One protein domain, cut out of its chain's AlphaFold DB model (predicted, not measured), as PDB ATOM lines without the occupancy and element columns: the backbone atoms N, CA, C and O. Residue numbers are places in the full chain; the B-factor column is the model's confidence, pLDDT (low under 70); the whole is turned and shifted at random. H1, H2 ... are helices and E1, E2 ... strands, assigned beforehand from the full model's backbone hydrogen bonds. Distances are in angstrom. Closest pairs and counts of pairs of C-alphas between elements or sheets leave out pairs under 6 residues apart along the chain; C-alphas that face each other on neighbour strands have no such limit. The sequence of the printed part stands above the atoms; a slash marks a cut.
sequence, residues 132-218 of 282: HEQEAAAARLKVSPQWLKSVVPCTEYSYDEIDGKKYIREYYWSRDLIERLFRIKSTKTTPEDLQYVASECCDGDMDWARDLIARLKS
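AT A GLANCE: This is residues 132 to 218 of the 282 residues of an uncharacterized protein of Geobacter sp (UniProt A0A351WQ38). A long hairpin of two strands, E1 and E2, reaches away from a group of five short helices and makes much of the length. H3 follows directly on E2 and makes a helical hairpin with H4, with H5 packed on both, while H1 and H2 meet at the hairpin's helix end. The printed part has 87 residues, with five named helices and two named strands in the order H1, H2, E1, E2, H3, H4, H5; the sheet, E1 - E2, is antiparallel, and the class is mixed, helices and strands. It is compact, with a radius of gyration of the C-alphas of 13.8 A, but elongated in outline, spanning 48 by 26 by 19 A.

HOW THE PARTS SIT: H1, residues 134 to 141, touches H2, residues 145 to 151, about perpendicular at 75 degrees; their closest C-alphas are those of Ala 138 and Pro 145, 5.2 A apart. E1, residues 156 to 162, and E2, residues 165 to 174, form an antiparallel hairpin, their directions at 160 degrees; N 158 and O 170, 2.9 A apart, and N 160 and O 167, 2.8 A apart, are within hydrogen-bond range. E2 bends by 54 degrees at residue 169. Residues 132 to 133 make a short antiparallel pairing with residues 172 to 173 of E2. The hub is H3, residues 175 to 186, which touches H1 at a shallow tilt of 34 degrees, only just short of steep, running the same way; the closest C-alphas are those of Leu 141 and Phe 182, 5.6 A apart. H3 also touches H4, residues 191 to 201, at a steep tilt of 43 degrees, opposite ways, closest at the C-alphas of Arg 180 and Asp 193, 7.3 A. H4 touches H5, residues 206 to 217, about perpendicular at 81 degrees, closest at the C-alphas of Ala 198 and Ala 209, 5.0 A. H3 touches H5 with residues 181 to 185 alone, closest at the C-alphas of Lys 185 and Lys 217, 5.5 A. H2 and H4 are apart. In H1, H2, H3, H4 and H5 every O i to N i+4 pair is within hydrogen-bond range.

IN THESE COORDINATES: H1 is 10.7 A from first to last C-alpha, beginning at C-alpha 134, (198.640, 244.139, 244.006), and H2 is 10.2 A. E1 measures 19.2 A and E2 26.0 A. H3 measures 16.6 A, H4 15.2 A and H5 16.5 A, ending at C-alpha 217, (181.684, 249.971, 237.352).

THE WHOLE: The two C-alphas farthest apart, those of Asp 163 and Lys 188, are 48.8 A apart. The printed part has no cut, and the six links between the named elements are tight. The mean pLDDT of the printed part is 81.7, and residues 159 to 165 are under 70.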
ATOM      1  N   HIS A 132     195.837 243.020 250.887       78.69
ATOM      2  CA  HIS A 132     196.065 242.282 249.652       78.69
ATOM      3  C   HIS A 132     197.221 242.894 248.860       78.69
ATOM      4  O   HIS A 132     197.223 244.099 248.608       78.69
ATOM      5  N   GLU A 133     198.143 242.042 248.413       83.88
ATOM      6  CA  GLU A 133     199.135 242.347 247.373       83.88
ATOM      7  C   GLU A 133     198.453 242.785 246.068       83.88
ATOM      8  O   GLU A 133     197.304 242.414 245.796       83.88
ATOM      9  N   GLN A 134     199.169 243.547 245.238       85.12
ATOM     10  CA  GLN A 134     198.640 244.139 244.006       85.12
ATOM     11  C   GLN A 134     197.940 243.126 243.090       85.12
ATOM     12  O   GLN A 134     196.811 243.369 242.653       85.12
ATOM     13  N   GLU A 135     198.578 241.986 242.825       84.06
ATOM     14  CA  GLU A 135     198.022 240.941 241.959       84.06
ATOM     15  C   GLU A 135     196.760 240.312 242.568       84.06
ATOM     16  O   GLU A 135     195.734 240.165 241.897       84.06
ATOM     17  N   ALA A 136     196.782 240.012 243.870       85.00
ATOM     18  CA  ALA A 136     195.641 239.438 244.579       85.00
ATOM     19  C   ALA A 136     194.440 240.403 244.620       85.00
ATOM     20  O   ALA A 136     193.296 240.001 244.373       85.00
ATOM     21  N   ALA A 137     194.695 241.688 244.879       86.75
ATOM     22  CA  ALA A 137     193.685 242.739 244.896       86.75
ATOM     23  C   ALA A 137     193.061 242.954 243.505       86.75
ATOM     24  O   ALA A 137     191.831 243.006 243.363       86.75
ATOM     25  N   ALA A 138     193.891 243.012 242.459       85.81
ATOM     26  CA  ALA A 138     193.446 243.192 241.079       85.81
ATOM     27  C   ALA A 138     192.613 241.997 240.593       85.81
ATOM     28  O   ALA A 138     191.521 242.179 240.036       85.81
ATOM     29  N   ALA A 139     193.061 240.774 240.895       86.38
ATOM     30  CA  ALA A 139     192.331 239.546 240.595       86.38
ATOM     31  C   ALA A 139     190.959 239.516 241.286       86.38
ATOM     32  O   ALA A 139     189.946 239.199 240.650       86.38
ATOM     33  N   ARG A 140     190.886 239.916 242.564       87.00
ATOM     34  CA  ARG A 140     189.624 239.967 243.319       87.00
ATOM     35  C   ARG A 140     188.623 240.938 242.697       87.00
ATOM     36  O   ARG A 140     187.435 240.616 242.605       87.00
ATOM     37  N   LEU A 141     189.102 242.094 242.239       85.25
ATOM     38  CA  LEU A 141     188.289 243.110 241.574       85.25
ATOM     39  C   LEU A 141     188.037 242.815 240.093       85.25
ATOM     40  O   LEU A 141     187.184 243.477 239.500       85.25
ATOM     41  N   LYS A 142     188.688 241.808 239.497       84.56
ATOM     42  CA  LYS A 142     188.642 241.502 238.055       84.56
ATOM     43  C   LYS A 142     188.998 242.729 237.208       84.56
ATOM     44  O   LYS A 142     188.208 243.151 236.359       84.56
ATOM     45  N   VAL A 143     190.132 243.345 237.520       83.25
ATOM     46  CA  VAL A 143     190.733 244.484 236.806       83.25
ATOM     47  C   VAL A 143     192.219 244.198 236.587       83.25
ATOM     48  O   VAL A 143     192.748 243.266 237.187       83.25
ATOM     49  N   SER A 144     192.895 244.964 235.727       84.06
ATOM     50  CA  SER A 144     194.345 244.810 235.577       84.06
ATOM     51  C   SER A 144     195.093 245.420 236.775       84.06
ATOM     52  O   SER A 144     194.624 246.414 237.344       84.06
ATOM     53  N   PRO A 145     196.275 244.889 237.137       83.25
ATOM     54  CA  PRO A 145     197.121 245.451 238.194       83.25
ATOM     55  C   PRO A 145     197.461 246.929 237.975       83.25
ATOM     56  O   PRO A 145     197.467 247.715 238.921       83.25
ATOM     57  N   GLN A 146     197.692 247.326 236.719       82.62
ATOM     58  CA  GLN A 146     197.981 248.715 236.349       82.62
ATOM     59  C   GLN A 146     196.764 249.631 236.517       82.62
ATOM     60  O   GLN A 146     196.903 250.762 236.971       82.62
ATOM     61  N   TRP A 147     195.560 249.138 236.203       86.75
ATOM     62  CA  TRP A 147     194.323 249.886 236.433       86.75
ATOM     63  C   TRP A 147     194.069 250.091 237.926       86.75
ATOM     64  O   TRP A 147     193.691 251.180 238.348       86.75
ATOM     65  N   LEU A 148     194.301 249.056 238.740       83.19
ATOM     66  CA  LEU A 148     194.141 249.161 240.188       83.19
ATOM     67  C   LEU A 148     195.070 250.238 240.760       83.19
ATOM     68  O   LEU A 148     194.612 251.108 241.498       83.19
ATOM     69  N   LYS A 149     196.340 250.218 240.342       82.75
ATOM     70  CA  LYS A 149     197.348 251.208 240.731       82.75
ATOM     71  C   LYS A 149     196.990 252.632 240.300       82.75
ATOM     72  O   LYS A 149     197.248 253.568 241.047       82.75
ATOM     73  N   SER A 150     196.408 252.818 239.114       81.19
ATOM     74  CA  SER A 150     196.090 254.156 238.602       81.19
ATOM     75  C   SER A 150     194.780 254.735 239.138       81.19
ATOM     76  O   SER A 150     194.639 255.954 239.208       81.19
ATOM     77  N   VAL A 151     193.810 253.890 239.502       78.75
ATOM     78  CA  VAL A 151     192.455 254.334 239.872       78.75
ATOM     79  C   VAL A 151     192.211 254.340 241.379       78.75
ATOM     80  O   VAL A 151     191.373 255.112 241.845       78.75
ATOM     81  N   VAL A 152     192.915 253.509 242.150       82.19
ATOM     82  CA  VAL A 152     192.710 253.375 243.599       82.19
ATOM     83  C   VAL A 152     193.958 253.881 244.339       82.19
ATOM     84  O   VAL A 152     194.884 253.102 244.556       82.19
ATOM     85  N   PRO A 153     193.998 255.172 244.732       72.62
ATOM     86  CA  PRO A 153     195.215 255.847 245.208       72.62
ATOM     87  C   PRO A 153     195.625 255.495 246.653       72.62
ATOM     88  O   PRO A 153     196.745 255.788 247.059       72.62
ATOM     89  N   CYS A 154     194.750 254.850 247.428       75.56
ATOM     90  CA  CYS A 154     194.976 254.390 248.811       75.56
ATOM     91  C   CYS A 154     195.824 253.117 248.890       75.56
ATOM     92  O   CYS A 154     195.397 252.088 249.417       75.56
ATOM     93  N   THR A 155     197.024 253.184 248.328       79.38
ATOM     94  CA  THR A 155     197.975 252.075 248.342       79.38
ATOM     95  C   THR A 155     198.940 252.238 249.506       79.38
ATOM     96  O   THR A 155     199.624 253.260 249.602       79.38
ATOM     97  N   GLU A 156     199.063 251.222 250.348       80.00
ATOM     98  CA  GLU A 156     200.263 251.067 251.166       80.00
ATOM     99  C   GLU A 156     201.371 250.454 250.305       80.00
ATOM    100  O   GLU A 156     201.096 249.830 249.282       80.00
ATOM    101  N   TYR A 157     202.634 250.642 250.672       76.56
ATOM    102  CA  TYR A 157     203.733 250.045 249.924       76.56
ATOM    103  C   TYR A 157     204.882 249.629 250.836       76.56
ATOM    104  O   TYR A 157     205.200 250.310 251.814       76.56
ATOM    105  N   SER A 158     205.513 248.506 250.501       72.31
ATOM    106  CA  SER A 158     206.806 248.125 251.061       72.31
ATOM    107  C   SER A 158     207.903 248.723 250.195       72.31
ATOM    108  O   SER A 158     207.761 248.849 248.978       72.31
ATOM    109  N   TYR A 159     209.001 249.131 250.822       69.25
ATOM    110  CA  TYR A 159     210.181 249.568 250.099       69.25
ATOM    111  C   TYR A 159     211.415 248.884 250.666       69.25
ATOM    112  O   TYR A 159     211.526 248.696 251.878       69.25
ATOM    113  N   ASP A 160     212.335 248.535 249.781       67.75
ATOM    114  CA  ASP A 160     213.683 248.153 250.153       67.75
ATOM    115  C   ASP A 160     214.545 249.417 250.144       67.75
ATOM    116  O   ASP A 160     214.469 250.242 249.230       67.75
ATOM    117  N   GLU A 161     215.327 249.618 251.198       59.94
ATOM    118  CA  GLU A 161     216.312 250.693 251.247       59.94
ATOM    119  C   GLU A 161     217.664 250.098 250.870       59.94
ATOM    120  O   GLU A 161     218.268 249.361 251.647       59.94
ATOM    121  N   ILE A 162     218.092 250.369 249.640       61.88
ATOM    122  CA  ILE A 162     219.349 249.884 249.071       61.88
ATOM    123  C   ILE A 162     220.185 251.128 248.783       61.88
ATOM    124  O   ILE A 162     219.721 252.045 248.105       61.88
ATOM    125  N   ASP A 163     221.379 251.210 249.367       55.50
ATOM    126  CA  ASP A 163     222.311 252.337 249.201       55.50
ATOM    127  C   ASP A 163     221.710 253.721 249.533       55.50
ATOM    128  O   ASP A 163     221.969 254.724 248.866       55.50
ATOM    129  N   GLY A 164     220.851 253.785 250.560       66.81
ATOM    130  CA  GLY A 164     220.161 255.014 250.983       66.81
ATOM    131  C   GLY A 164     219.054 255.481 250.028       66.81
ATOM    132  O   GLY A 164     218.429 256.519 250.260       66.81
ATOM    133  N   LYS A 165     218.780 254.718 248.965       62.00
ATOM    134  CA  LYS A 165     217.657 254.929 248.051       62.00
ATOM    135  C   LYS A 165     216.530 253.965 248.395       62.00
ATOM    136  O   LYS A 165     216.749 252.788 248.667       62.00
ATOM    137  N   LYS A 166     215.302 254.482 248.389       72.62
ATOM    138  CA  LYS A 166     214.093 253.707 248.680       72.62
ATOM    139  C   LYS A 166     213.488 253.208 247.379       72.62
ATOM    140  O   LYS A 166     213.026 254.007 246.569       72.62
ATOM    141  N   TYR A 167     213.464 251.898 247.213       70.44
ATOM    142  CA  TYR A 167     212.872 251.216 246.075       70.44
ATOM    143  C   TYR A 167     211.555 250.601 246.509       70.44
ATOM    144  O   TYR A 167     211.541 249.731 247.370       70.44
ATOM    145  N   ILE A 168     210.438 251.057 245.939       75.00
ATOM    146  CA  ILE A 168     209.135 250.448 246.219       75.00
ATOM    147  C   ILE A 168     209.155 249.017 245.683       75.00
ATOM    148  O   ILE A 168     209.317 248.809 244.482       75.00
ATOM    149  N   ARG A 169     208.984 248.052 246.581       76.06
ATOM    150  CA  ARG A 169     208.985 246.627 246.272       76.06
ATOM    151  C   ARG A 169     207.593 246.155 245.881       76.06
ATOM    152  O   ARG A 169     207.436 245.479 244.872       76.06
ATOM    153  N   GLU A 170     206.586 246.522 246.664       79.69
ATOM    154  CA  GLU A 170     205.232 246.014 246.474       79.69
ATOM    155  C   GLU A 170     204.183 247.005 246.970       79.69
ATOM    156  O   GLU A 170     204.427 247.757 247.915       79.69
ATOM    157  N   TYR A 171     203.020 247.000 246.318       82.94
ATOM    158  CA  TYR A 171     201.852 247.786 246.700       82.94
ATOM    159  C   TYR A 171     200.802 246.882 247.341       82.94
ATOM    160  O   TYR A 171     200.538 245.777 246.860       82.94
ATOM    161  N   TYR A 172     200.159 247.400 248.379       84.00
ATOM    162  CA  TYR A 172     199.140 246.713 249.149       84.00
ATOM    163  C   TYR A 172     197.890 247.576 249.287       84.00
ATOM    164  O   TYR A 172     197.958 248.799 249.414       84.00
ATOM    165  N   TRP A 173     196.736 246.922 249.317       87.31
ATOM    166  CA  TRP A 173     195.448 247.549 249.600       87.31
ATOM    167  C   TRP A 173     194.790 246.857 250.779       87.31
ATOM    168  O   TRP A 173     194.862 245.633 250.890       87.31
ATOM    169  N   SER A 174     194.097 247.619 251.623       85.19
ATOM    170  CA  SER A 174     193.281 247.047 252.695       85.19
ATOM    171  C   SER A 174     192.290 246.027 252.128       85.19
ATOM    172  O   SER A 174     191.604 246.264 251.127       85.19
ATOM    173  N   ARG A 175     192.202 244.869 252.777       83.38
ATOM    174  CA  ARG A 175     191.275 243.799 252.423       83.38
ATOM    175  C   ARG A 175     189.832 244.272 252.524       83.38
ATOM    176  O   ARG A 175     189.060 244.019 251.600       83.38
ATOM    177  N   ASP A 176     189.494 245.018 253.572       85.50
ATOM    178  CA  ASP A 176     188.155 245.582 253.760       85.50
ATOM    179  C   ASP A 176     187.782 246.523 252.616       85.50
ATOM    180  O   ASP A 176     186.670 246.464 252.080       85.50
ATOM    181  N   LEU A 177     188.735 247.348 252.171       87.12
ATOM    182  CA  LEU A 177     188.548 248.201 251.005       87.12
ATOM    183  C   LEU A 177     188.280 247.368 249.745       87.12
ATOM    184  O   LEU A 177     187.302 247.625 249.041       87.12
ATOM    185  N   ILE A 178     189.108 246.365 249.453       89.50
ATOM    186  CA  ILE A 178     188.954 245.523 248.257       89.50
ATOM    187  C   ILE A 178     187.637 244.737 248.286       89.50
ATOM    188  O   ILE A 178     186.937 244.665 247.271       89.50
ATOM    189  N   GLU A 179     187.253 244.180 249.434       87.06
ATOM    190  CA  GLU A 179     185.978 243.481 249.604       87.06
ATOM    191  C   GLU A 179     184.789 244.427 249.397       87.06
ATOM    192  O   GLU A 179     183.806 244.072 248.729       87.06
ATOM    193  N   ARG A 180     184.893 245.664 249.887       86.31
ATOM    194  CA  ARG A 180     183.847 246.669 249.717       86.31
ATOM    195  C   ARG A 180     183.752 247.173 248.283       86.31
ATOM    196  O   ARG A 180     182.648 247.229 247.743       86.31
ATOM    197  N   LEU A 181     184.875 247.433 247.617       88.19
ATOM    198  CA  LEU A 181     184.922 247.764 246.190       88.19
ATOM    199  C   LEU A 181     184.351 246.621 245.336       88.19
ATOM    200  O   LEU A 181     183.553 246.867 244.427       88.19
ATOM    201  N   PHE A 182     184.658 245.363 245.664       88.00
ATOM    202  CA  PHE A 182     184.058 244.199 245.009       88.00
ATOM    203  C   PHE A 182     182.531 244.193 245.165       88.00
ATOM    204  O   PHE A 182     181.799 244.018 244.185       88.00
ATOM    205  N   ARG A 183     182.027 244.458 246.376       86.75
ATOM    206  CA  ARG A 183     180.586 244.549 246.642       86.75
ATOM    207  C   ARG A 183     179.935 245.696 245.869       86.75
ATOM    208  O   ARG A 183     178.890 245.484 245.250       86.75
ATOM    209  N   ILE A 184     180.559 246.874 245.842       86.94
ATOM    210  CA  ILE A 184     180.092 248.049 245.089       86.94
ATOM    211  C   ILE A 184     180.035 247.744 243.589       86.94
ATOM    212  O   ILE A 184     179.083 248.146 242.919       86.94
ATOM    213  N   LYS A 185     181.011 247.003 243.052       84.31
ATOM    214  CA  LYS A 185     181.031 246.585 241.643       84.31
ATOM    215  C   LYS A 185     179.845 245.681 241.293       84.31
ATOM    216  O   LYS A 185     179.295 245.803 240.202       84.31
ATOM    217  N   SER A 186     179.426 244.806 242.208       80.12
ATOM    218  CA  SER A 186     178.326 243.851 241.987       80.12
ATOM    219  C   SER A 186     176.939 244.346 242.410       80.12
ATOM    220  O   SER A 186     175.945 243.712 242.059       80.12
ATOM    221  N   THR A 187     176.835 245.446 243.159       83.25
ATOM    222  CA  THR A 187     175.566 245.909 243.748       83.25
ATOM    223  C   THR A 187     175.325 247.413 243.557       83.25
ATOM    224  O   THR A 187     176.121 248.150 242.960       83.25
ATOM    225  N   LYS A 188     174.160 247.901 244.003       85.00
ATOM    226  CA  LYS A 188     173.859 249.337 243.995       85.00
ATOM    227  C   LYS A 188     174.696 250.018 245.080       85.00
ATOM    228  O   LYS A 188     174.617 249.626 246.234       85.00
ATOM    229  N   THR A 189     175.453 251.042 244.692       85.00
ATOM    230  CA  THR A 189     176.284 251.831 245.611       85.00
ATOM    231  C   THR A 189     175.392 252.508 246.645       85.00
ATOM    232  O   THR A 189     174.465 253.228 246.255       85.00
ATOM    233  N   THR A 190     175.654 252.282 247.932       87.12
ATOM    234  CA  THR A 190     174.957 252.992 249.009       87.12
ATOM    235  C   THR A 190     175.721 254.260 249.417       87.12
ATOM    236  O   THR A 190     176.904 254.403 249.092       87.12
ATOM    237  N   PRO A 191     175.073 255.220 250.100       85.31
ATOM    238  CA  PRO A 191     175.759 256.394 250.638       85.31
ATOM    239  C   PRO A 191     176.889 256.041 251.618       85.31
ATOM    240  O   PRO A 191     177.919 256.708 251.615       85.31
ATOM    241  N   GLU A 192     176.731 254.971 252.401       87.38
ATOM    242  CA  GLU A 192     177.733 254.499 253.367       87.38
ATOM    243  C   GLU A 192     178.973 253.934 252.667       87.38
ATOM    244  O   GLU A 192     180.093 254.135 253.126       87.38
ATOM    245  N   ASP A 193     178.782 253.248 251.539       84.31
ATOM    246  CA  ASP A 193     179.882 252.761 250.708       84.31
ATOM    247  C   ASP A 193     180.683 253.917 250.106       84.31
ATOM    248  O   ASP A 193     181.911 253.872 250.070       84.31
ATOM    249  N   LEU A 194     179.991 254.970 249.664       85.38
ATOM    250  CA  LEU A 194     180.639 256.159 249.127       85.38
ATOM    251  C   LEU A 194     181.446 256.892 250.205       85.38
ATOM    252  O   LEU A 194     182.579 257.287 249.951       85.38
ATOM    253  N   GLN A 195     180.872 257.049 251.397       86.81
ATOM    254  CA  GLN A 195     181.537 257.715 252.514       86.81
ATOM    255  C   GLN A 195     182.771 256.941 252.986       86.81
ATOM    256  O   GLN A 195     183.794 257.554 253.267       86.81
ATOM    257  N   TYR A 196     182.689 255.608 253.010       86.44
ATOM    258  CA  TYR A 196     183.825 254.752 253.339       86.44
ATOM    259  C   TYR A 196     184.954 254.867 252.310       86.44
ATOM    260  O   TYR A 196     186.107 255.051 252.677       86.44
ATOM    261  N   VAL A 197     184.640 254.803 251.010       84.50
ATOM    262  CA  VAL A 197     185.663 254.976 249.962       84.50
ATOM    263  C   VAL A 197     186.274 256.376 250.028       84.50
ATOM    264  O   VAL A 197     187.481 256.515 249.864       84.50
ATOM    265  N   ALA A 198     185.474 257.406 250.309       84.81
ATOM    266  CA  ALA A 198     185.985 258.761 250.457       84.81
ATOM    267  C   ALA A 198     186.957 258.881 251.637       84.81
ATOM    268  O   ALA A 198     188.033 259.446 251.464       84.81
ATOM    269  N   SER A 199     186.616 258.330 252.808       85.06
ATOM    270  CA  SER A 199     187.486 258.394 253.988       85.06
ATOM    271  C   SER A 199     188.766 257.580 253.830       85.06
ATOM    272  O   SER A 199     189.820 258.038 254.249       85.06
ATOM    273  N   GLU A 200     188.678 256.398 253.219       81.44
ATOM    274  CA  GLU A 200     189.823 255.492 253.080       81.44
ATOM    275  C   GLU A 200     190.732 255.852 251.899       81.44
ATOM    276  O   GLU A 200     191.929 255.580 251.945       81.44
ATOM    277  N   CYS A 201     190.184 256.437 250.826       82.44
ATOM    278  CA  CYS A 201     190.898 256.577 249.554       82.44
ATOM    279  C   CYS A 201     190.928 257.954 248.927       82.44
ATOM    280  O   CYS A 201     191.676 258.147 247.973       82.44
ATOM    281  N   CYS A 202     190.128 258.897 249.402       82.19
ATOM    282  CA  CYS A 202     190.027 260.204 248.765       82.19
ATOM    283  C   CYS A 202     190.177 261.346 249.773       82.19
ATOM    284  O   CYS A 202     189.690 262.437 249.505       82.19
ATOM    285  N   ASP A 203     190.782 261.102 250.940       82.62
ATOM    286  CA  ASP A 203     190.950 262.092 252.018       82.62
ATOM    287  C   ASP A 203     189.633 262.795 252.424       82.62
ATOM    288  O   ASP A 203     189.606 263.956 252.833       82.62
ATOM    289  N   GLY A 204     188.504 262.088 252.297       81.31
ATOM    290  CA  GLY A 204     187.154 262.602 252.540       81.31
ATOM    291  C   GLY A 204     186.463 263.245 251.329       81.31
ATOM    292  O   GLY A 204     185.314 263.675 251.456       81.31
ATOM    293  N   ASP A 205     187.098 263.287 250.154       84.88
ATOM    294  CA  ASP A 205     186.508 263.810 248.919       84.88
ATOM    295  C   ASP A 205     185.457 262.845 248.339       84.88
ATOM    296  O   ASP A 205     185.741 261.783 247.773       84.88
ATOM    297  N   MET A 206     184.197 263.254 248.468       83.81
ATOM    298  CA  MET A 206     183.037 262.495 248.009       83.81
ATOM    299  C   MET A 206     182.866 262.510 246.484       83.81
ATOM    300  O   MET A 206     182.238 261.598 245.942       83.81
ATOM    301  N   ASP A 207     183.363 263.530 245.785       85.31
ATOM    302  CA  ASP A 207     183.270 263.624 244.326       85.31
ATOM    303  C   ASP A 207     184.330 262.751 243.659       85.31
ATOM    304  O   ASP A 207     184.018 262.025 242.707       85.31
ATOM    305  N   TRP A 208     185.537 262.711 244.221       85.25
ATOM    306  CA  TRP A 208     186.567 261.777 243.781       85.25
ATOM    307  C   TRP A 208     186.161 260.320 244.045       85.25
ATOM    308  O   TRP A 208     186.242 259.482 243.143       85.25
ATOM    309  N   ALA A 209     185.593 260.022 245.219       85.19
ATOM    310  CA  ALA A 209     185.070 258.690 245.521       85.19
ATOM    311  C   ALA A 209     183.950 258.260 244.550       85.19
ATOM    312  O   ALA A 209     183.878 257.093 244.149       85.19
ATOM    313  N   ARG A 210     183.088 259.193 244.110       85.12
ATOM    314  CA  ARG A 210     182.073 258.919 243.075       85.12
ATOM    315  C   ARG A 210     182.714 258.580 241.735       85.12
ATOM    316  O   ARG A 210     182.240 257.651 241.079       85.12
ATOM    317  N   ASP A 211     183.755 259.307 241.330       85.31
ATOM    318  CA  ASP A 211     184.458 259.043 240.070       85.31
ATOM    319  C   ASP A 211     185.173 257.687 240.102       85.31
ATOM    320  O   ASP A 211     185.014 256.887 239.178       85.31
ATOM    321  N   LEU A 212     185.848 257.354 241.207       85.94
ATOM    322  CA  LEU A 212     186.471 256.044 241.421       85.94
ATOM    323  C   LEU A 212     185.444 254.916 241.272       85.94
ATOM    324  O   LEU A 212     185.647 253.974 240.503       85.94
ATOM    325  N   ILE A 213     184.299 255.024 241.950       86.81
ATOM    326  CA  ILE A 213     183.228 254.022 241.871       86.81
ATOM    327  C   ILE A 213     182.642 253.936 240.453       86.81
ATOM    328  O   ILE A 213     182.328 252.840 239.976       86.81
ATOM    329  N   ALA A 214     182.496 255.066 239.759       84.94
ATOM    330  CA  ALA A 214     182.024 255.093 238.378       84.94
ATOM    331  C   ALA A 214     183.008 254.389 237.429       84.94
ATOM    332  O   ALA A 214     182.579 253.587 236.594       84.94
ATOM    333  N   ARG A 215     184.316 254.624 237.592       82.81
ATOM    334  CA  ARG A 215     185.382 253.933 236.850       82.81
ATOM    335  C   ARG A 215     185.405 252.442 237.173       82.81
ATOM    336  O   ARG A 215     185.501 251.626 236.263       82.81
ATOM    337  N   LEU A 216     185.220 252.059 238.435       84.50
ATOM    338  CA  LEU A 216     185.174 250.652 238.846       84.50
ATOM    339  C   LEU A 216     184.013 249.881 238.200       84.50
ATOM    340  O   LEU A 216     184.157 248.713 237.828       84.50
ATOM    341  N   LYS A 217     182.856 250.534 238.042       82.31
ATOM    342  CA  LYS A 217     181.684 249.971 237.352       82.31
ATOM    343  C   LYS A 217     181.816 249.980 235.832       82.31
ATOM    344  O   LYS A 217     181.076 249.272 235.152       82.31
ATOM    345  N   SER A 218     182.731 250.767 235.279       76.50
ATOM    346  CA  SER A 218     182.986 250.844 233.839       76.50
ATOM    347  C   SER A 218     184.488 250.967 233.557       76.50
ATOM    348  O   SER A 218     184.936 252.032 233.133       76.50
TER     349      SER A 218